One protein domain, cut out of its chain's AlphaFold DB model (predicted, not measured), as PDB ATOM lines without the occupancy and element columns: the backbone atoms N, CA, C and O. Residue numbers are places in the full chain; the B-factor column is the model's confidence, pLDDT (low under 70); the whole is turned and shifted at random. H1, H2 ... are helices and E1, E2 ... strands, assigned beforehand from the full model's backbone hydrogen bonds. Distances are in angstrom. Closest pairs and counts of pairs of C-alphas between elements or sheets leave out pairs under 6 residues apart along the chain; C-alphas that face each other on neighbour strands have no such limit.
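AT A GLANCE: This is residues 9 to 140 of the 477 residues of the protein "ADP-ribosylation factor GTPase-activating protein, putative" of Oxytricha trifallax (UniProt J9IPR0). The longest helix, H5, runs through the middle, between a small three-stranded sheet toward one end of the long axis and a two-stranded hairpin, E4 and E5, toward the other. H1 covers one face of the three-stranded sheet, H2 packs on the last part of H5, and H6 packs on its first residues. The printed part has 132 residues with five named strands and seven named helices, in the order E1 E2 H1 E3 H2 H3 H4 H5 H6 E4 E5 H7; both sheets, E2 - E1 - E3 and E4 - E5, are antiparallel, and the class is mixed, helices and strands. The whole is compact, with a radius of gyration of the C-alphas of 14.2 A and spans of 42 by 31 by 28 A.

IN THESE COORDINATES: E1, residues 9 to 12, begins with C-alpha 9 at (-33.128, 28.910, -29.048) and is 10.6 A long. E2, residues 17 to 20, and H1, residues 21 to 28, are 10.4 A and 10.9 A long. E3 is residues 37 to 39, H2 residues 47 to 55, 12.5 A, and H3 residues 58 to 67, 14.4 A. After H4, residues 75 to 78, H5, residues 82 to 95, runs 20.1 A from C-alpha 82 at (-38.725, 34.423, -3.145). H6 is residues 107 to 110, E4 residues 123 to 125 and E5 residues 131 to 133. H7, residues 135 to 138, ends with C-alpha 138 at (-39.172, 46.998, -11.234).

HOW THE PARTS SIT: In the hairpin E1 and E2, N 19 and O 10 are 2.8 A apart, within hydrogen-bond range; between E1 and E3, N 11 and O 38 are 2.8 A apart. E2, H1 and E3 make a split strand-helix-strand unit, two strands running the same way with E1 between them, and its crossover is right-handed. H1 is on the sheet, at a height over the sheet of 8.4 A. H2 and H3 only graze it. H2 touches residues 91 to 95 of H5 at a steep tilt of 63 degrees, opposite ways; the closest C-alphas, of Glu 51 and Ser 95, are 5.0 A apart. H3 and H5 only just touch, with 3 pairs of C-alphas within 8 A, the closest Leu 65 and Thr 84 at 7.6 A. H4 only just touches H1, with 3 such pairs, the closest Tyr 26 and Ile 75 at 7.3 A. H6 touches H5, with C-alphas 83 and 110 at 4.2 A. H7 is close to H5 but not clearly touching, with C-alphas 89 and 138 at 7.5 A. In the hairpin E4 and E5, N 132 and O 124 are 2.9 A apart. Every O i to N i+4 pair is within hydrogen-bond range in H2, H3 and H5, and 3 of 4 are in H1.

THE WHOLE: The C-alphas of Ala 41 and Gly 129, the two farthest apart, are 42.4 A apart. The printed part has no cut. The links H5 to H6 and H6 to E4 are long. Mean pLDDT of the printed part is 80.6; residue 99 and residues 115 to 140 are under 70.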
ATOM      1  N   GLN A   9     -32.495  27.946 -28.128       92.19
ATOM      2  CA  GLN A   9     -33.128  28.910 -29.048       92.19
ATOM      3  C   GLN A   9     -33.714  30.131 -28.331       92.19
ATOM      4  O   GLN A   9     -34.054  31.126 -28.970       92.19
ATOM      5  N   PHE A  10     -33.846  30.076 -27.003       94.75
ATOM      6  CA  PHE A  10     -34.513  31.094 -26.199       94.75
ATOM      7  C   PHE A  10     -33.653  31.497 -25.001       94.75
ATOM      8  O   PHE A  10     -32.793  30.747 -24.538       94.75
ATOM      9  N   ALA A  11     -33.936  32.670 -24.447       95.38
ATOM     10  CA  ALA A  11     -33.420  33.096 -23.158       95.38
ATOM     11  C   ALA A  11     -34.558  33.562 -22.241       95.38
ATOM     12  O   ALA A  11     -35.500  34.228 -22.681       95.38
ATOM     13  N   SER A  12     -34.462  33.227 -20.954       95.88
ATOM     14  CA  SER A  12     -35.249  33.858 -19.896       95.88
ATOM     15  C   SER A  12     -34.480  35.087 -19.428       95.88
ATOM     16  O   SER A  12     -33.499  34.992 -18.686       95.88
ATOM     17  N   VAL A  13     -34.927  36.246 -19.905       94.62
ATOM     18  CA  VAL A  13     -34.272  37.539 -19.697       94.62
ATOM     19  C   VAL A  13     -34.245  37.889 -18.214       94.62
ATOM     20  O   VAL A  13     -33.198  38.261 -17.708       94.62
ATOM     21  N   SER A  14     -35.347  37.671 -17.489       92.94
ATOM     22  CA  SER A  14     -35.458  37.991 -16.056       92.94
ATOM     23  C   SER A  14     -34.397  37.311 -15.184       92.94
ATOM     24  O   SER A  14     -34.024  37.855 -14.153       92.94
ATOM     25  N   HIS A  15     -33.903  36.141 -15.601       95.12
ATOM     26  CA  HIS A  15     -32.886  35.368 -14.880       95.12
ATOM     27  C   HIS A  15     -31.524  35.379 -15.590       95.12
ATOM     28  O   HIS A  15     -30.592  34.729 -15.126       95.12
ATOM     29  N   GLY A  16     -31.392  36.073 -16.726       95.56
ATOM     30  CA  GLY A  16     -30.169  36.083 -17.526       95.56
ATOM     31  C   GLY A  16     -29.702  34.684 -17.960       95.56
ATOM     32  O   GLY A  16     -28.499  34.437 -17.965       95.56
ATOM     33  N   ILE A  17     -30.616  33.758 -18.274       96.75
ATOM     34  CA  ILE A  17     -30.284  32.367 -18.650       96.75
ATOM     35  C   ILE A  17     -30.769  31.999 -20.050       96.75
ATOM     36  O   ILE A  17     -31.795  32.487 -20.516       96.75
ATOM     37  N   PHE A  18     -30.079  31.051 -20.673       95.88
ATOM     38  CA  PHE A  18     -30.449  30.431 -21.939       95.88
ATOM     39  C   PHE A  18     -31.171  29.095 -21.722       95.88
ATOM     40  O   PHE A  18     -30.756  28.288 -20.886       95.88
ATOM     41  N   ILE A  19     -32.237  28.862 -22.488       94.81
ATOM     42  CA  ILE A  19     -33.149  27.717 -22.371       94.81
ATOM     43  C   ILE A  19     -33.479  27.127 -23.754       94.81
ATOM     44  O   ILE A  19     -33.451  27.819 -24.775       94.81
ATOM     45  N   CYS A  20     -33.788  25.829 -23.804       94.75
ATOM     46  CA  CYS A  20     -34.259  25.183 -25.030       94.75
ATOM     47  C   CYS A  20     -35.724  25.542 -25.340       94.75
ATOM     48  O   CYS A  20     -36.431  26.122 -24.510       94.75
ATOM     49  N   GLU A  21     -36.182  25.175 -26.536       91.75
ATOM     50  CA  GLU A  21     -37.560  25.392 -26.994       91.75
ATOM     51  C   GLU A  21     -38.615  24.758 -26.070       91.75
ATOM     52  O   GLU A  21     -39.569  25.433 -25.690       91.75
ATOM     53  N   ASP A  22     -38.411  23.520 -25.606       92.81
ATOM     54  CA  ASP A  22     -39.338  22.866 -24.667       92.81
ATOM     55  C   ASP A  22     -39.434  23.630 -23.336       92.81
ATOM     56  O   ASP A  22     -40.520  23.870 -22.804       92.81
ATOM     57  N   CYS A  23     -38.289  24.061 -22.791       92.75
ATOM     58  CA  CYS A  23     -38.239  24.848 -21.561       92.75
ATOM     59  C   CYS A  23     -38.898  26.223 -21.722       92.75
ATOM     60  O   CYS A  23     -39.517  26.702 -20.769       92.75
ATOM     61  N   SER A  24     -38.814  26.844 -22.904       92.62
ATOM     62  CA  SER A  24     -39.439  28.145 -23.162       92.62
ATOM     63  C   SER A  24     -40.959  28.084 -22.957       92.62
ATOM     64  O   SER A  24     -41.514  28.958 -22.292       92.62
ATOM     65  N   GLN A  25     -41.612  26.989 -23.365       91.94
ATOM     66  CA  GLN A  25     -43.052  26.774 -23.163       91.94
ATOM     67  C   GLN A  25     -43.444  26.700 -21.680       91.94
ATOM     68  O   GLN A  25     -44.430  27.312 -21.265       91.94
ATOM     69  N   TYR A  26     -42.661  26.005 -20.847       94.25
ATOM     70  CA  TYR A  26     -42.903  25.974 -19.398       94.25
ATOM     71  C   TYR A  26     -42.666  27.335 -18.736       94.25
ATOM     72  O   TYR A  26     -43.371  27.679 -17.788       94.25
ATOM     73  N   HIS A  27     -41.711  28.122 -19.241       93.31
ATOM     74  CA  HIS A  27     -41.513  29.492 -18.777       93.31
ATOM     75  C   HIS A  27     -42.691  30.402 -19.159       93.31
ATOM     76  O   HIS A  27     -43.175  31.141 -18.307       93.31
ATOM     77  N   LEU A  28     -43.229  30.306 -20.379       90.38
ATOM     78  CA  LEU A  28     -44.418  31.072 -20.785       90.38
ATOM     79  C   LEU A  28     -45.642  30.776 -19.893       90.38
ATOM     80  O   LEU A  28     -46.404  31.685 -19.576       90.38
ATOM     81  N   GLN A  29     -45.795  29.536 -19.411       92.12
ATOM     82  CA  GLN A  29     -46.863  29.145 -18.476       92.12
ATOM     83  C   GLN A  29     -46.735  29.747 -17.064       92.12
ATOM     84  O   GLN A  29     -47.709  29.735 -16.311       92.12
ATOM     85  N   LEU A  30     -45.556  30.237 -16.659       89.31
ATOM     86  CA  LEU A  30     -45.396  30.920 -15.367       89.31
ATOM     87  C   LEU A  30     -46.070  32.301 -15.375       89.31
ATOM     88  O   LEU A  30     -46.639  32.706 -14.360       89.31
ATOM     89  N   GLY A  31     -46.023  32.988 -16.519       85.25
ATOM     90  CA  GLY A  31     -46.459  34.370 -16.690       85.25
ATOM     91  C   GLY A  31     -45.325  35.391 -16.543       85.25
ATOM     92  O   GLY A  31     -44.314  35.160 -15.868       85.25
ATOM     93  N   GLU A  32     -45.521  36.546 -17.177       84.31
ATOM     94  CA  GLU A  32     -44.522  37.611 -17.323       84.31
ATOM     95  C   GLU A  32     -44.007  38.158 -15.982       84.31
ATOM     96  O   GLU A  32     -42.815  38.435 -15.854       84.31
ATOM     97  N   GLN A  33     -44.851  38.198 -14.938       82.62
ATOM     98  CA  GLN A  33     -44.449  38.650 -13.597       82.62
ATOM     99  C   GLN A  33     -43.285  37.844 -12.965       82.62
ATOM    100  O   GLN A  33     -42.598  38.349 -12.061       82.62
ATOM    101  N   PHE A  34     -43.063  36.607 -13.433       88.38
ATOM    102  CA  PHE A  34     -41.988  35.711 -12.990       88.38
ATOM    103  C   PHE A  34     -40.875  35.560 -14.034       88.38
ATOM    104  O   PHE A  34     -39.704  35.506 -13.661       88.38
ATOM    105  N   THR A  35     -41.202  35.479 -15.329       91.31
ATOM    106  CA  THR A  35     -40.203  35.303 -16.397       91.31
ATOM    107  C   THR A  35     -40.624  35.954 -17.711       91.31
ATOM    108  O   THR A  35     -41.632  35.597 -18.313       91.31
ATOM    109  N   THR A  36     -39.755  36.805 -18.240       92.06
ATOM    110  CA  THR A  36     -39.789  37.289 -19.621       92.06
ATOM    111  C   THR A  36     -38.933  36.360 -20.481       92.06
ATOM    112  O   THR A  36     -37.762  36.131 -20.171       92.06
ATOM    113  N   VAL A  37     -39.500  35.802 -21.551       93.31
ATOM    114  CA  VAL A  37     -38.810  34.895 -22.485       93.31
ATOM    115  C   VAL A  37     -38.649  35.585 -23.836       93.31
ATOM    116  O   VAL A  37     -39.609  36.173 -24.328       93.31
ATOM    117  N   ARG A  38     -37.467  35.499 -24.454       91.62
ATOM    118  CA  ARG A  38     -37.216  35.993 -25.822       91.62
ATOM    119  C   ARG A  38     -36.468  34.952 -26.670       91.62
ATOM    120  O   ARG A  38     -35.617  34.250 -26.120       91.62
ATOM    121  N   PRO A  39     -36.758  34.824 -27.979       93.25
ATOM    122  CA  PRO A  39     -35.915  34.067 -28.904       93.25
ATOM    123  C   PRO A  39     -34.532  34.716 -29.016       93.25
ATOM    124  O   PRO A  39     -34.434  35.939 -29.081       93.25
ATOM    125  N   ILE A  40     -33.467  33.916 -29.076       90.38
ATOM    126  CA  ILE A  40     -32.088  34.420 -29.213       90.38
ATOM    127  C   ILE A  40     -31.914  35.113 -30.567       90.38
ATOM    128  O   ILE A  40     -31.404  36.226 -30.621       90.38
ATOM    129  N   ALA A  41     -32.437  34.501 -31.633       87.69
ATOM    130  CA  ALA A  41     -32.456  35.036 -32.996       87.69
ATOM    131  C   ALA A  41     -33.496  36.162 -33.220       87.69
ATOM    132  O   ALA A  41     -33.948  36.366 -34.341       87.69
ATOM    133  N   SER A  42     -33.940  36.847 -32.162       82.81
ATOM    134  CA  SER A  42     -34.759  38.053 -32.293       82.81
ATOM    135  C   SER A  42     -33.857  39.262 -32.523       82.81
ATOM    136  O   SER A  42     -32.932  39.480 -31.749       82.81
ATOM    137  N   ASP A  43     -34.161  40.083 -33.526       74.62
ATOM    138  CA  ASP A  43     -33.400  41.309 -33.813       74.62
ATOM    139  C   ASP A  43     -33.645  42.435 -32.781       74.62
ATOM    140  O   ASP A  43     -32.942  43.444 -32.764       74.62
ATOM    141  N   PHE A  44     -34.632  42.267 -31.891       81.44
ATOM    142  CA  PHE A  44     -35.094  43.288 -30.948       81.44
ATOM    143  C   PHE A  44     -34.672  42.964 -29.507       81.44
ATOM    144  O   PHE A  44     -35.465  42.493 -28.685       81.44
ATOM    145  N   TRP A  45     -33.409  43.252 -29.195       85.69
ATOM    146  CA  TRP A  45     -32.845  43.197 -27.844       85.69
ATOM    147  C   TRP A  45     -32.557  44.603 -27.323       85.69
ATOM    148  O   TRP A  45     -31.812  45.349 -27.955       85.69
ATOM    149  N   SER A  46     -33.084  44.966 -26.147       89.06
ATOM    150  CA  SER A  46     -32.674  46.234 -25.529       89.06
ATOM    151  C   SER A  46     -31.272  46.111 -24.909       89.06
ATOM    152  O   SER A  46     -30.914  45.030 -24.417       89.06
ATOM    153  N   PRO A  47     -30.471  47.195 -24.855       87.75
ATOM    154  CA  PRO A  47     -29.133  47.155 -24.262       87.75
ATOM    155  C   PRO A  47     -29.137  46.625 -22.823       87.75
ATOM    156  O   PRO A  47     -28.250  45.868 -22.429       87.75
ATOM    157  N   GLN A  48     -30.177  46.950 -22.047       87.62
ATOM    158  CA  GLN A  48     -30.319  46.461 -20.679       87.62
ATOM    159  C   GLN A  48     -30.552  44.942 -20.619       87.62
ATOM    160  O   GLN A  48     -29.990  44.273 -19.754       87.62
ATOM    161  N   GLN A  49     -31.343  44.373 -21.534       90.25
ATOM    162  CA  GLN A  49     -31.590  42.924 -21.583       90.25
ATOM    163  C   GLN A  49     -30.295  42.152 -21.887       90.25
ATOM    164  O   GLN A  49     -30.046  41.102 -21.293       90.25
ATOM    165  N   ILE A  50     -29.437  42.714 -22.745       91.25
ATOM    166  CA  ILE A  50     -28.098  42.186 -23.034       91.25
ATOM    167  C   ILE A  50     -27.198  42.266 -21.789       91.25
ATOM    168  O   ILE A  50     -26.528  41.290 -21.457       91.25
ATOM    169  N   GLU A  51     -27.202  43.383 -21.054       91.12
ATOM    170  CA  GLU A  51     -26.454  43.494 -19.791       91.12
ATOM    171  C   GLU A  51     -26.938  42.486 -18.732       91.12
ATOM    172  O   GLU A  51     -26.114  41.857 -18.066       91.12
ATOM    173  N   ILE A  52     -28.250  42.244 -18.609       92.31
ATOM    174  CA  ILE A  52     -28.783  41.207 -17.708       92.31
ATOM    175  C   ILE A  52     -28.223  39.818 -18.070       92.31
ATOM    176  O   ILE A  52     -27.810  39.076 -17.175       92.31
ATOM    177  N   LEU A  53     -28.136  39.477 -19.362       93.06
ATOM    178  CA  LEU A  53     -27.533  38.219 -19.826       93.06
ATOM    179  C   LEU A  53     -26.027  38.134 -19.506       93.06
ATOM    180  O   LEU A  53     -25.566  37.082 -19.064       93.06
ATOM    181  N   LYS A  54     -25.268  39.231 -19.649       90.88
ATOM    182  CA  LYS A  54     -23.836  39.290 -19.276       90.88
ATOM    183  C   LYS A  54     -23.613  39.089 -17.771       90.88
ATOM    184  O   LYS A  54     -22.727  38.332 -17.359       90.88
ATOM    185  N   PHE A  55     -24.407  39.756 -16.928       88.88
ATOM    186  CA  PHE A  55     -24.288  39.624 -15.472       88.88
ATOM    187  C   PHE A  55     -24.811  38.276 -14.954       88.88
ATOM    188  O   PHE A  55     -24.243  37.757 -13.988       88.88
ATOM    189  N   GLY A  56     -25.807  37.684 -15.620       92.69
ATOM    190  CA  GLY A  56     -26.347  36.348 -15.354       92.69
ATOM    191  C   GLY A  56     -25.469  35.203 -15.871       92.69
ATOM    192  O   GLY A  56     -24.279  35.116 -15.565       92.69
ATOM    193  N   GLY A  57     -26.068  34.288 -16.625       92.81
ATOM    194  CA  GLY A  57     -25.456  33.067 -17.143       92.81
ATOM    195  C   GLY A  57     -25.890  31.812 -16.380       92.81
ATOM    196  O   GLY A  57     -26.008  31.809 -15.152       92.81
ATOM    197  N   ASN A  58     -26.094  30.717 -17.122       94.44
ATOM    198  CA  ASN A  58     -26.690  29.473 -16.614       94.44
ATOM    199  C   ASN A  58     -25.966  28.899 -15.388       94.44
ATOM    200  O   ASN A  58     -26.620  28.407 -14.472       94.44
ATOM    201  N   GLU A  59     -24.634  28.975 -15.351       92.94
ATOM    202  CA  GLU A  59     -23.845  28.465 -14.225       92.94
ATOM    203  C   GLU A  59     -24.026  29.318 -12.960       92.94
ATOM    204  O   GLU A  59     -24.309  28.775 -11.894       92.94
ATOM    205  N   LYS A  60     -23.988  30.654 -13.076       92.44
ATOM    206  CA  LYS A  60     -24.221  31.551 -11.929       92.44
ATOM    207  C   LYS A  60     -25.623  31.360 -11.344       92.44
ATOM    208  O   LYS A  60     -25.791  31.385 -10.125       92.44
ATOM    209  N   PHE A  61     -26.630  31.160 -12.199       95.06
ATOM    210  CA  PHE A  61     -27.991  30.886 -11.740       95.06
ATOM    211  C   PHE A  61     -28.113  29.496 -11.100       95.06
ATOM    212  O   PHE A  61     -28.714  29.373 -10.038       95.06
ATOM    213  N   ARG A  62     -27.483  28.460 -11.671       93.44
ATOM    214  CA  ARG A  62     -27.434  27.108 -11.085       93.44
ATOM    215  C   ARG A  62     -26.827  27.115  -9.680       93.44
ATOM    216  O   ARG A  62     -27.423  26.547  -8.768       93.44
ATOM    217  N   GLN A  63     -25.694  27.793  -9.493       91.38
ATOM    218  CA  GLN A  63     -25.045  27.942  -8.185       91.38
ATOM    219  C   GLN A  63     -25.946  28.675  -7.182       91.38
ATOM    220  O   GLN A  63     -26.102  28.223  -6.049       91.38
ATOM    221  N   PHE A  64     -26.610  29.753  -7.613       93.19
ATOM    222  CA  PHE A  64     -27.576  30.479  -6.787       93.19
ATOM    223  C   PHE A  64     -28.782  29.612  -6.376       93.19
ATOM    224  O   PHE A  64     -29.171  29.602  -5.211       93.19
ATOM    225  N   LEU A  65     -29.366  28.839  -7.299       92.19
ATOM    226  CA  LEU A  65     -30.446  27.901  -6.964       92.19
ATOM    227  C   LEU A  65     -29.972  26.812  -5.984       92.19
ATOM    228  O   LEU A  65     -30.746  26.366  -5.136       92.19
ATOM    229  N   GLY A  66     -28.702  26.406  -6.087       90.94
ATOM    230  CA  GLY A  66     -28.044  25.497  -5.151       90.94
ATOM    231  C   GLY A  66     -27.918  26.075  -3.740       90.94
ATOM    232  O   GLY A  66     -28.264  25.386  -2.785       90.94
ATOM    233  N   SER A  67     -27.522  27.346  -3.587       89.81
ATOM    234  CA  SER A  67     -27.358  27.974  -2.260       89.81
ATOM    235  C   SER A  67     -28.669  28.155  -1.482       89.81
ATOM    236  O   SER A  67     -28.634  28.338  -0.269       89.81
ATOM    237  N   TYR A  68     -29.818  28.100  -2.163       89.81
ATOM    238  CA  TYR A  68     -31.151  28.092  -1.546       89.81
ATOM    239  C   TYR A  68     -31.797  26.697  -1.501       89.81
ATOM    240  O   TYR A  68     -32.935  26.571  -1.058       89.81
ATOM    241  N   GLU A  69     -31.097  25.646  -1.945       93.31
ATOM    242  CA  GLU A  69     -31.598  24.263  -2.032       93.31
ATOM    243  C   GLU A  69     -32.867  24.104  -2.905       93.31
ATOM    244  O   GLU A  69     -33.650  23.173  -2.723       93.31
ATOM    245  N   ILE A  70     -33.068  24.998  -3.883       93.06
ATOM    246  CA  ILE A  70     -34.228  25.008  -4.802       93.06
ATOM    247  C   ILE A  70     -33.894  24.510  -6.218       93.06
ATOM    248  O   ILE A  70     -34.754  24.495  -7.103       93.06
ATOM    249  N   ALA A  71     -32.652  24.078  -6.459       91.00
ATOM    250  CA  ALA A  71     -32.200  23.552  -7.750       91.00
ATOM    251  C   ALA A  71     -33.012  22.334  -8.236       91.00
ATOM    252  O   ALA A  71     -33.284  22.230  -9.433       91.00
ATOM    253  N   GLU A  72     -33.490  21.485  -7.325       91.81
ATOM    254  CA  GLU A  72     -34.271  20.275  -7.642       91.81
ATOM    255  C   GLU A  72     -35.795  20.505  -7.682       91.81
ATOM    256  O   GLU A  72     -36.553  19.582  -7.971       91.81
ATOM    257  N   PHE A  73     -36.278  21.725  -7.413       92.19
ATOM    258  CA  PHE A  73     -37.718  22.018  -7.424       92.19
ATOM    259  C   PHE A  73     -38.301  21.903  -8.843       92.19
ATOM    260  O   PHE A  73     -37.618  22.182  -9.843       92.19
ATOM    261  N   ALA A  74     -39.593  21.565  -8.941       92.56
ATOM    262  CA  ALA A  74     -40.306  21.579 -10.215       92.56
ATOM    263  C   ALA A  74     -40.276  22.990 -10.829       92.56
ATOM    264  O   ALA A  74     -40.276  23.984 -10.105       92.56
ATOM    265  N   ILE A  75     -40.283  23.108 -12.162       89.94
ATOM    266  CA  ILE A  75     -40.175  24.412 -12.856       89.94
ATOM    267  C   ILE A  75     -41.240  25.405 -12.354       89.94
ATOM    268  O   ILE A  75     -40.915  26.547 -12.038       89.94
ATOM    269  N   GLN A  76     -42.489  24.954 -12.201       88.81
ATOM    270  CA  GLN A  76     -43.593  25.790 -11.710       88.81
ATOM    271  C   GLN A  76     -43.384  26.323 -10.284       88.81
ATOM    272  O   GLN A  76     -43.888  27.393  -9.964       88.81
ATOM    273  N   GLU A  77     -42.639  25.605  -9.447       90.94
ATOM    274  CA  GLU A  77     -42.351  25.968  -8.056       90.94
ATOM    275  C   GLU A  77     -41.090  26.837  -7.977       90.94
ATOM    276  O   GLU A  77     -41.125  27.957  -7.471       90.94
ATOM    277  N   LYS A  78     -39.987  26.353  -8.560       93.69
ATOM    278  CA  LYS A  78     -38.648  26.962  -8.587       93.69
ATOM    279  C   LYS A  78     -38.660  28.454  -8.919       93.69
ATOM    280  O   LYS A  78     -38.048  29.251  -8.206       93.69
ATOM    281  N   TYR A  79     -39.378  28.837  -9.974       93.75
ATOM    282  CA  TYR A  79     -39.441  30.222 -10.454       93.75
ATOM    283  C   TYR A  79     -40.488  31.095  -9.738       93.75
ATOM    284  O   TYR A  79     -40.514  32.303  -9.953       93.75
ATOM    285  N   ARG A  80     -41.311  30.517  -8.850       92.19
ATOM    286  CA  ARG A  80     -42.243  31.243  -7.962       92.19
ATOM    287  C   ARG A  80     -41.690  31.440  -6.545       92.19
ATOM    288  O   ARG A  80     -42.406  31.931  -5.677       92.19
ATOM    289  N   THR A  81     -40.443  31.046  -6.291       91.50
ATOM    290  CA  THR A  81     -39.787  31.239  -4.990       91.50
ATOM    291  C   THR A  81     -39.298  32.676  -4.794       91.50
ATOM    292  O   THR A  81     -38.900  33.359  -5.745       91.50
ATOM    293  N   LEU A  82     -39.266  33.121  -3.536       89.44
ATOM    294  CA  LEU A  82     -38.725  34.423  -3.145       89.44
ATOM    295  C   LEU A  82     -37.248  34.582  -3.547       89.44
ATOM    296  O   LEU A  82     -36.850  35.649  -4.015       89.44
ATOM    297  N   ALA A  83     -36.445  33.520  -3.421       90.50
ATOM    298  CA  ALA A  83     -35.042  33.509  -3.831       90.50
ATOM    299  C   ALA A  83     -34.882  33.795  -5.330       90.50
ATOM    300  O   ALA A  83     -34.081  34.651  -5.712       90.50
ATOM    301  N   THR A  84     -35.672  33.140  -6.188       93.19
ATOM    302  CA  THR A  84     -35.610  33.383  -7.634       93.19
ATOM    303  C   THR A  84     -36.032  34.814  -7.986       93.19
ATOM    304  O   THR A  84     -35.347  35.464  -8.773       93.19
ATOM    305  N   LYS A  85     -37.064  35.377  -7.335       90.69
ATOM    306  CA  LYS A  85     -37.437  36.792  -7.543       90.69
ATOM    307  C   LYS A  85     -36.342  37.765  -7.082       90.69
ATOM    308  O   LYS A  85     -36.052  38.725  -7.796       90.69
ATOM    309  N   TYR A  86     -35.698  37.497  -5.942       90.31
ATOM    310  CA  TYR A  86     -34.536  38.262  -5.469       90.31
ATOM    311  C   TYR A  86     -33.377  38.222  -6.478       90.31
ATOM    312  O   TYR A  86     -32.753  39.251  -6.731       90.31
ATOM    313  N   TYR A  87     -33.107  37.067  -7.097       92.62
ATOM    314  CA  TYR A  87     -32.074  36.943  -8.128       92.62
ATOM    315  C   TYR A  87     -32.354  37.834  -9.342       92.62
ATOM    316  O   TYR A  87     -31.461  38.559  -9.782       92.62
ATOM    317  N   SER A  88     -33.595  37.849  -9.830       91.56
ATOM    318  CA  SER A  88     -34.003  38.694 -10.959       91.56
ATOM    319  C   SER A  88     -33.836  40.186 -10.641       91.56
ATOM    320  O   SER A  88     -33.233  40.920 -11.423       91.56
ATOM    321  N   MET A  89     -34.255  40.629  -9.448       88.06
ATOM    322  CA  MET A  89     -34.042  42.013  -8.986       88.06
ATOM    323  C   MET A  89     -32.548  42.352  -8.808       88.06
ATOM    324  O   MET A  89     -32.101  43.452  -9.137       88.06
ATOM    325  N   LYS A  90     -31.738  41.400  -8.326       87.75
ATOM    326  CA  LYS A  90     -30.280  41.556  -8.212       87.75
ATOM    327  C   LYS A  90     -29.637  41.760  -9.587       87.75
ATOM    328  O   LYS A  90     -28.818  42.669  -9.727       87.75
ATOM    329  N   LEU A  91     -29.994  40.947 -10.585       89.62
ATOM    330  CA  LEU A  91     -29.491  41.097 -11.955       89.62
ATOM    331  C   LEU A  91     -29.911  42.427 -12.582       89.62
ATOM    332  O   LEU A  91     -29.092  43.077 -13.230       89.62
ATOM    333  N   GLU A  92     -31.143  42.871 -12.341       86.56
ATOM    334  CA  GLU A  92     -31.620  44.167 -12.813       86.56
ATOM    335  C   GLU A  92     -30.759  45.321 -12.263       86.56
ATOM    336  O   GLU A  92     -30.273  46.152 -13.036       86.56
ATOM    337  N   CYS A  93     -30.469  45.328 -10.956       84.12
ATOM    338  CA  CYS A  93     -29.569  46.313 -10.344       84.12
ATOM    339  C   CYS A  93     -28.176  46.307 -11.000       84.12
ATOM    340  O   CYS A  93     -27.640  47.367 -11.331       84.12
ATOM    341  N   LEU A  94     -27.606  45.116 -11.223       82.50
ATOM    342  CA  LEU A  94     -26.286  44.952 -11.839       82.50
ATOM    343  C   LEU A  94     -26.265  45.433 -13.300       82.50
ATOM    344  O   LEU A  94     -25.320  46.119 -13.692       82.50
ATOM    345  N   SER A  95     -27.333  45.177 -14.066       86.50
ATOM    346  CA  SER A  95     -27.495  45.674 -15.444       86.50
ATOM    347  C   SER A  95     -27.540  47.203 -15.534       86.50
ATOM    348  O   SER A  95     -27.053  47.787 -16.495       86.50
ATOM    349  N   LYS A  96     -28.056  47.866 -14.489       85.25
ATOM    350  CA  LYS A  96     -28.051  49.330 -14.333       85.25
ATOM    351  C   LYS A  96     -26.714  49.860 -13.762       85.25
ATOM    352  O   LYS A  96     -26.606  51.052 -13.480       85.25
ATOM    353  N   HIS A  97     -25.717  48.989 -13.558       79.44
ATOM    354  CA  HIS A  97     -24.447  49.237 -12.853       79.44
ATOM    355  C   HIS A  97     -24.617  49.825 -11.441       79.44
ATOM    356  O   HIS A  97     -23.789  50.599 -10.953       79.44
ATOM    357  N   GLN A  98     -25.701  49.448 -10.764       75.88
ATOM    358  CA  GLN A  98     -26.015  49.862  -9.401       75.88
ATOM    359  C   GLN A  98     -25.671  48.742  -8.416       75.88
ATOM    360  O   GLN A  98     -25.846  47.556  -8.693       75.88
ATOM    361  N   THR A  99     -25.210  49.114  -7.223       69.38
ATOM    362  CA  THR A  99     -25.041  48.157  -6.125       69.38
ATOM    363  C   THR A  99     -26.417  47.756  -5.585       69.38
ATOM    364  O   THR A  99     -27.135  48.655  -5.140       69.38
ATOM    365  N   PRO A 100     -26.778  46.459  -5.532       73.06
ATOM    366  CA  PRO A 100     -28.047  46.033  -4.952       73.06
ATOM    367  C   PRO A 100     -28.216  46.545  -3.514       73.06
ATOM    368  O   PRO A 100     -27.442  46.189  -2.615       73.06
ATOM    369  N   ASN A 101     -29.245  47.367  -3.289       70.00
ATOM    370  CA  ASN A 101     -29.723  47.747  -1.954       70.00
ATOM    371  C   ASN A 101     -30.808  46.771  -1.470       70.00
ATOM    372  O   ASN A 101     -31.845  47.169  -0.950       70.00
ATOM    373  N   LEU A 102     -30.571  45.485  -1.716       72.00
ATOM    374  CA  LEU A 102     -31.474  44.380  -1.439       72.00
ATOM    375  C   LEU A 102     -30.733  43.437  -0.490       72.00
ATOM    376  O   LEU A 102     -29.634  42.982  -0.819       72.00
ATOM    377  N   GLU A 103     -31.289  43.171   0.687       72.94
ATOM    378  CA  GLU A 103     -30.801  42.098   1.552       72.94
ATOM    379  C   GLU A 103     -31.186  40.746   0.943       72.94
ATOM    380  O   GLU A 103     -32.299  40.564   0.444       72.94
ATOM    381  N   ALA A 104     -30.254  39.793   0.972       78.06
ATOM    382  CA  ALA A 104     -30.545  38.426   0.566       78.06
ATOM    383  C   ALA A 104     -31.523  37.797   1.577       78.06
ATOM    384  O   ALA A 104     -31.269  37.900   2.782       78.06
ATOM    385  N   PRO A 105     -32.621  37.155   1.134       83.44
ATOM    386  CA  PRO A 105     -33.486  36.415   2.046       83.44
ATOM    387  C   PRO A 105     -32.703  35.279   2.720       83.44
ATOM    388  O   PRO A 105     -31.748  34.747   2.153       83.44
ATOM    389  N   SER A 106     -33.113  34.871   3.922       85.06
ATOM    390  CA  SER A 106     -32.591  33.630   4.512       85.06
ATOM    391  C   SER A 106     -32.963  32.413   3.651       85.06
ATOM    392  O   SER A 106     -33.863  32.493   2.818       85.06
ATOM    393  N   ILE A 107     -32.297  31.268   3.843       85.62
ATOM    394  CA  ILE A 107     -32.568  30.049   3.053       85.62
ATOM    395  C   ILE A 107     -34.051  29.645   3.149       85.62
ATOM    396  O   ILE A 107     -34.673  29.339   2.133       85.62
ATOM    397  N   ASP A 108     -34.638  29.714   4.348       86.38
ATOM    398  CA  ASP A 108     -36.040  29.350   4.582       86.38
ATOM    399  C   ASP A 108     -37.028  30.398   4.038       86.38
ATOM    400  O   ASP A 108     -38.025  30.026   3.420       86.38
ATOM    401  N   GLU A 109     -36.747  31.703   4.187       85.12
ATOM    402  CA  GLU A 109     -37.539  32.763   3.535       85.12
ATOM    403  C   GLU A 109     -37.451  32.643   2.002       85.12
ATOM    404  O   GLU A 109     -38.451  32.784   1.304       85.12
ATOM    405  N   GLY A 110     -36.267  32.342   1.465       84.12
ATOM    406  CA  GLY A 110     -35.997  32.223   0.034       84.12
ATOM    407  C   GLY A 110     -36.768  31.086  -0.639       84.12
ATOM    408  O   GLY A 110     -37.165  31.230  -1.794       84.12
ATOM    409  N   LYS A 111     -37.036  29.996   0.089       89.25
ATOM    410  CA  LYS A 111     -37.878  28.870  -0.354       89.25
ATOM    411  C   LYS A 111     -39.378  29.186  -0.365       89.25
ATOM    412  O   LYS A 111     -40.138  28.412  -0.943       89.25
ATOM    413  N   ALA A 112     -39.823  30.277   0.264       88.25
ATOM    414  CA  ALA A 112     -41.240  30.625   0.318       88.25
ATOM    415  C   ALA A 112     -41.800  30.930  -1.082       88.25
ATOM    416  O   ALA A 112     -41.157  31.598  -1.896       88.25
ATOM    417  N   PHE A 113     -43.016  30.448  -1.348       86.75
ATOM    418  CA  PHE A 113     -43.720  30.689  -2.604       86.75
ATOM    419  C   PHE A 113     -44.454  32.026  -2.594       86.75
ATOM    420  O   PHE A 113     -45.165  32.353  -1.644       86.75
ATOM    421  N   ILE A 114     -44.325  32.758  -3.694       80.25
ATOM    422  CA  ILE A 114     -45.084  33.971  -3.984       80.25
ATOM    423  C   ILE A 114     -46.446  33.533  -4.544       80.25
ATOM    424  O   ILE A 114     -46.509  32.859  -5.578       80.25
ATOM    425  N   SER A 115     -47.537  33.880  -3.855       67.56
ATOM    426  CA  SER A 115     -48.902  33.604  -4.320       67.56
ATOM    427  C   SER A 115     -49.234  34.438  -5.563       67.56
ATOM    428  O   SER A 115     -48.823  35.588  -5.679       67.56
ATOM    429  N   SER A 116     -49.983  33.857  -6.507       57.06
ATOM    430  CA  SER A 116     -50.468  34.556  -7.711       57.06
ATOM    431  C   SER A 116     -51.700  35.428  -7.471       57.06
ATOM    432  O   SER A 116     -52.015  36.275  -8.302       57.06
ATOM    433  N   ASP A 117     -52.413  35.177  -6.373       49.78
ATOM    434  CA  ASP A 117     -53.802  35.617  -6.182       49.78
ATOM    435  C   ASP A 117     -53.918  36.820  -5.231       49.78
ATOM    436  O   ASP A 117     -54.995  37.386  -5.050       49.78
ATOM    437  N   GLU A 118     -52.798  37.219  -4.636       40.91
ATOM    438  CA  GLU A 118     -52.643  38.485  -3.934       40.91
ATOM    439  C   GLU A 118     -51.607  39.317  -4.690       40.91
ATOM    440  O   GLU A 118     -50.713  38.773  -5.342       40.91
ATOM    441  N   GLU A 119     -51.671  40.640  -4.537       39.91
ATOM    442  CA  GLU A 119     -50.502  41.502  -4.713       39.91
ATOM    443  C   GLU A 119     -49.471  41.085  -3.648       39.91
ATOM    444  O   GLU A 119     -49.365  41.681  -2.578       39.91
ATOM    445  N   SER A 120     -48.771  39.974  -3.882       36.00
ATOM    446  CA  SER A 120     -47.815  39.389  -2.948       36.00
ATOM    447  C   SER A 120     -46.512  40.167  -3.077       36.00
ATOM    448  O   SER A 120     -45.534  39.727  -3.685       36.00
ATOM    449  N   TRP A 121     -46.561  41.405  -2.574       38.56
ATOM    450  CA  TRP A 121     -45.463  42.354  -2.567       38.56
ATOM    451  C   TRP A 121     -44.226  41.652  -2.015       38.56
ATOM    452  O   TRP A 121     -44.157  41.341  -0.825       38.56
ATOM    453  N   VAL A 122     -43.236  41.405  -2.877       44.06
ATOM    454  CA  VAL A 122     -41.932  40.919  -2.428       44.06
ATOM    455  C   VAL A 122     -41.282  42.053  -1.648       44.06
ATOM    456  O   VAL A 122     -40.740  43.009  -2.199       44.06
ATOM    457  N   MET A 123     -41.463  41.945  -0.337       44.91
ATOM    458  CA  MET A 123     -41.054  42.877   0.695       44.91
ATOM    459  C   MET A 123     -39.555  42.724   0.935       44.91
ATOM    460  O   MET A 123     -39.123  42.047   1.872       44.91
ATOM    461  N   VAL A 124     -38.745  43.323   0.061       49.47
ATOM    462  CA  VAL A 124     -37.290  43.260   0.205       49.47
ATOM    463  C   VAL A 124     -36.857  44.239   1.287       49.47
ATOM    464  O   VAL A 124     -37.168  45.429   1.231       49.47
ATOM    465  N   LYS A 125     -36.131  43.732   2.281       51.69
ATOM    466  CA  LYS A 125     -35.442  44.560   3.271       51.69
ATOM    467  C   LYS A 125     -34.258  45.228   2.564       51.69
ATOM    468  O   LYS A 125     -33.454  44.551   1.923       51.69
ATOM    469  N   THR A 126     -34.157  46.550   2.630       55.00
ATOM    470  CA  THR A 126     -32.934  47.267   2.255       55.00
ATOM    471  C   THR A 126     -31.894  47.106   3.355       55.00
ATOM    472  O   THR A 126     -32.236  46.780   4.490       55.00
ATOM    473  N   LYS A 127     -30.628  47.436   3.069       51.31
ATOM    474  CA  LYS A 127     -29.535  47.405   4.067       51.31
ATOM    475  C   LYS A 127     -29.721  48.397   5.226       51.31
ATOM    476  O   LYS A 127     -28.933  48.422   6.167       51.31
ATOM    477  N   GLU A 128     -30.738  49.248   5.131       51.84
ATOM    478  CA  GLU A 128     -31.153  50.222   6.142       51.84
ATOM    479  C   GLU A 128     -32.344  49.697   6.977       51.84
ATOM    480  O   GLU A 128     -32.892  50.419   7.807       51.84
ATOM    481  N   GLY A 129     -32.756  48.439   6.762       51.94
ATOM    482  CA  GLY A 129     -33.896  47.791   7.413       51.94
ATOM    483  C   GLY A 129     -35.266  48.245   6.895       51.94
ATOM    484  O   GLY A 129     -36.291  47.839   7.446       51.94
ATOM    485  N   GLN A 130     -35.315  49.086   5.857       47.47
ATOM    486  CA  GLN A 130     -36.572  49.536   5.265       47.47
ATOM    487  C   GLN A 130     -37.138  48.442   4.364       47.47
ATOM    488  O   GLN A 130     -36.442  47.909   3.508       47.47
ATOM    489  N   VAL A 131     -38.418  48.129   4.529       51.16
ATOM    490  CA  VAL A 131     -39.092  47.127   3.704       51.16
ATOM    491  C   VAL A 131     -39.711  47.818   2.490       51.16
ATOM    492  O   VAL A 131     -40.565  48.690   2.653       51.16
ATOM    493  N   VAL A 132     -39.248  47.467   1.290       50.44
ATOM    494  CA  VAL A 132     -39.629  48.114   0.025       50.44
ATOM    495  C   VAL A 132     -40.407  47.142  -0.859       50.44
ATOM    496  O   VAL A 132     -40.133  45.941  -0.891       50.44
ATOM    497  N   LYS A 133     -41.396  47.683  -1.572       44.12
ATOM    498  CA  LYS A 133     -42.227  46.972  -2.540       44.12
ATOM    499  C   LYS A 133     -41.443  46.725  -3.829       44.12
ATOM    500  O   LYS A 133     -40.879  47.657  -4.389       44.12
ATOM    501  N   ALA A 134     -41.456  45.495  -4.343       44.19
ATOM    502  CA  ALA A 134     -40.723  45.155  -5.567       44.19
ATOM    503  C   ALA A 134     -41.121  45.984  -6.811       44.19
ATOM    504  O   ALA A 134     -40.294  46.172  -7.698       44.19
ATOM    505  N   GLU A 135     -42.342  46.517  -6.887       40.25
ATOM    506  CA  GLU A 135     -42.776  47.362  -8.015       40.25
ATOM    507  C   GLU A 135     -42.126  48.753  -8.007       40.25
ATOM    508  O   GLU A 135     -41.826  49.270  -9.077       40.25
ATOM    509  N   ASP A 136     -41.786  49.309  -6.835       43.22
ATOM    510  CA  ASP A 136     -41.021  50.570  -6.726       43.22
ATOM    511  C   ASP A 136     -39.572  50.419  -7.248       43.22
ATOM    512  O   ASP A 136     -38.833  51.396  -7.361       43.22
ATOM    513  N   PHE A 137     -39.151  49.182  -7.535       40.66
ATOM    514  CA  PHE A 137     -37.839  48.819  -8.068       40.66
ATOM    515  C   PHE A 137     -37.916  48.366  -9.541       40.66
ATOM    516  O   PHE A 137     -37.055  48.732 -10.336       40.66
ATOM    517  N   VAL A 138     -38.960  47.607  -9.902       35.47
ATOM    518  CA  VAL A 138     -39.172  46.998 -11.234       35.47
ATOM    519  C   VAL A 138     -40.002  47.889 -12.184       35.47
ATOM    520  O   VAL A 138     -39.970  47.701 -13.403       35.47
ATOM    521  N   GLY A 139     -40.752  48.862 -11.653       31.53
ATOM    522  CA  GLY A 139     -41.762  49.641 -12.385       31.53
ATOM    523  C   GLY A 139     -41.247  50.418 -13.602       31.53
ATOM    524  O   GLY A 139     -41.986  50.572 -14.571       31.53
ATOM    525  N   ASP A 140     -39.971  50.814 -13.601       38.59
ATOM    526  CA  ASP A 140     -39.324  51.537 -14.708       38.59
ATOM    527  C   ASP A 140     -39.145  50.695 -15.993       38.59
ATOM    528  O   ASP A 140     -38.793  51.243 -17.033       38.59
TER     529      ASP A 140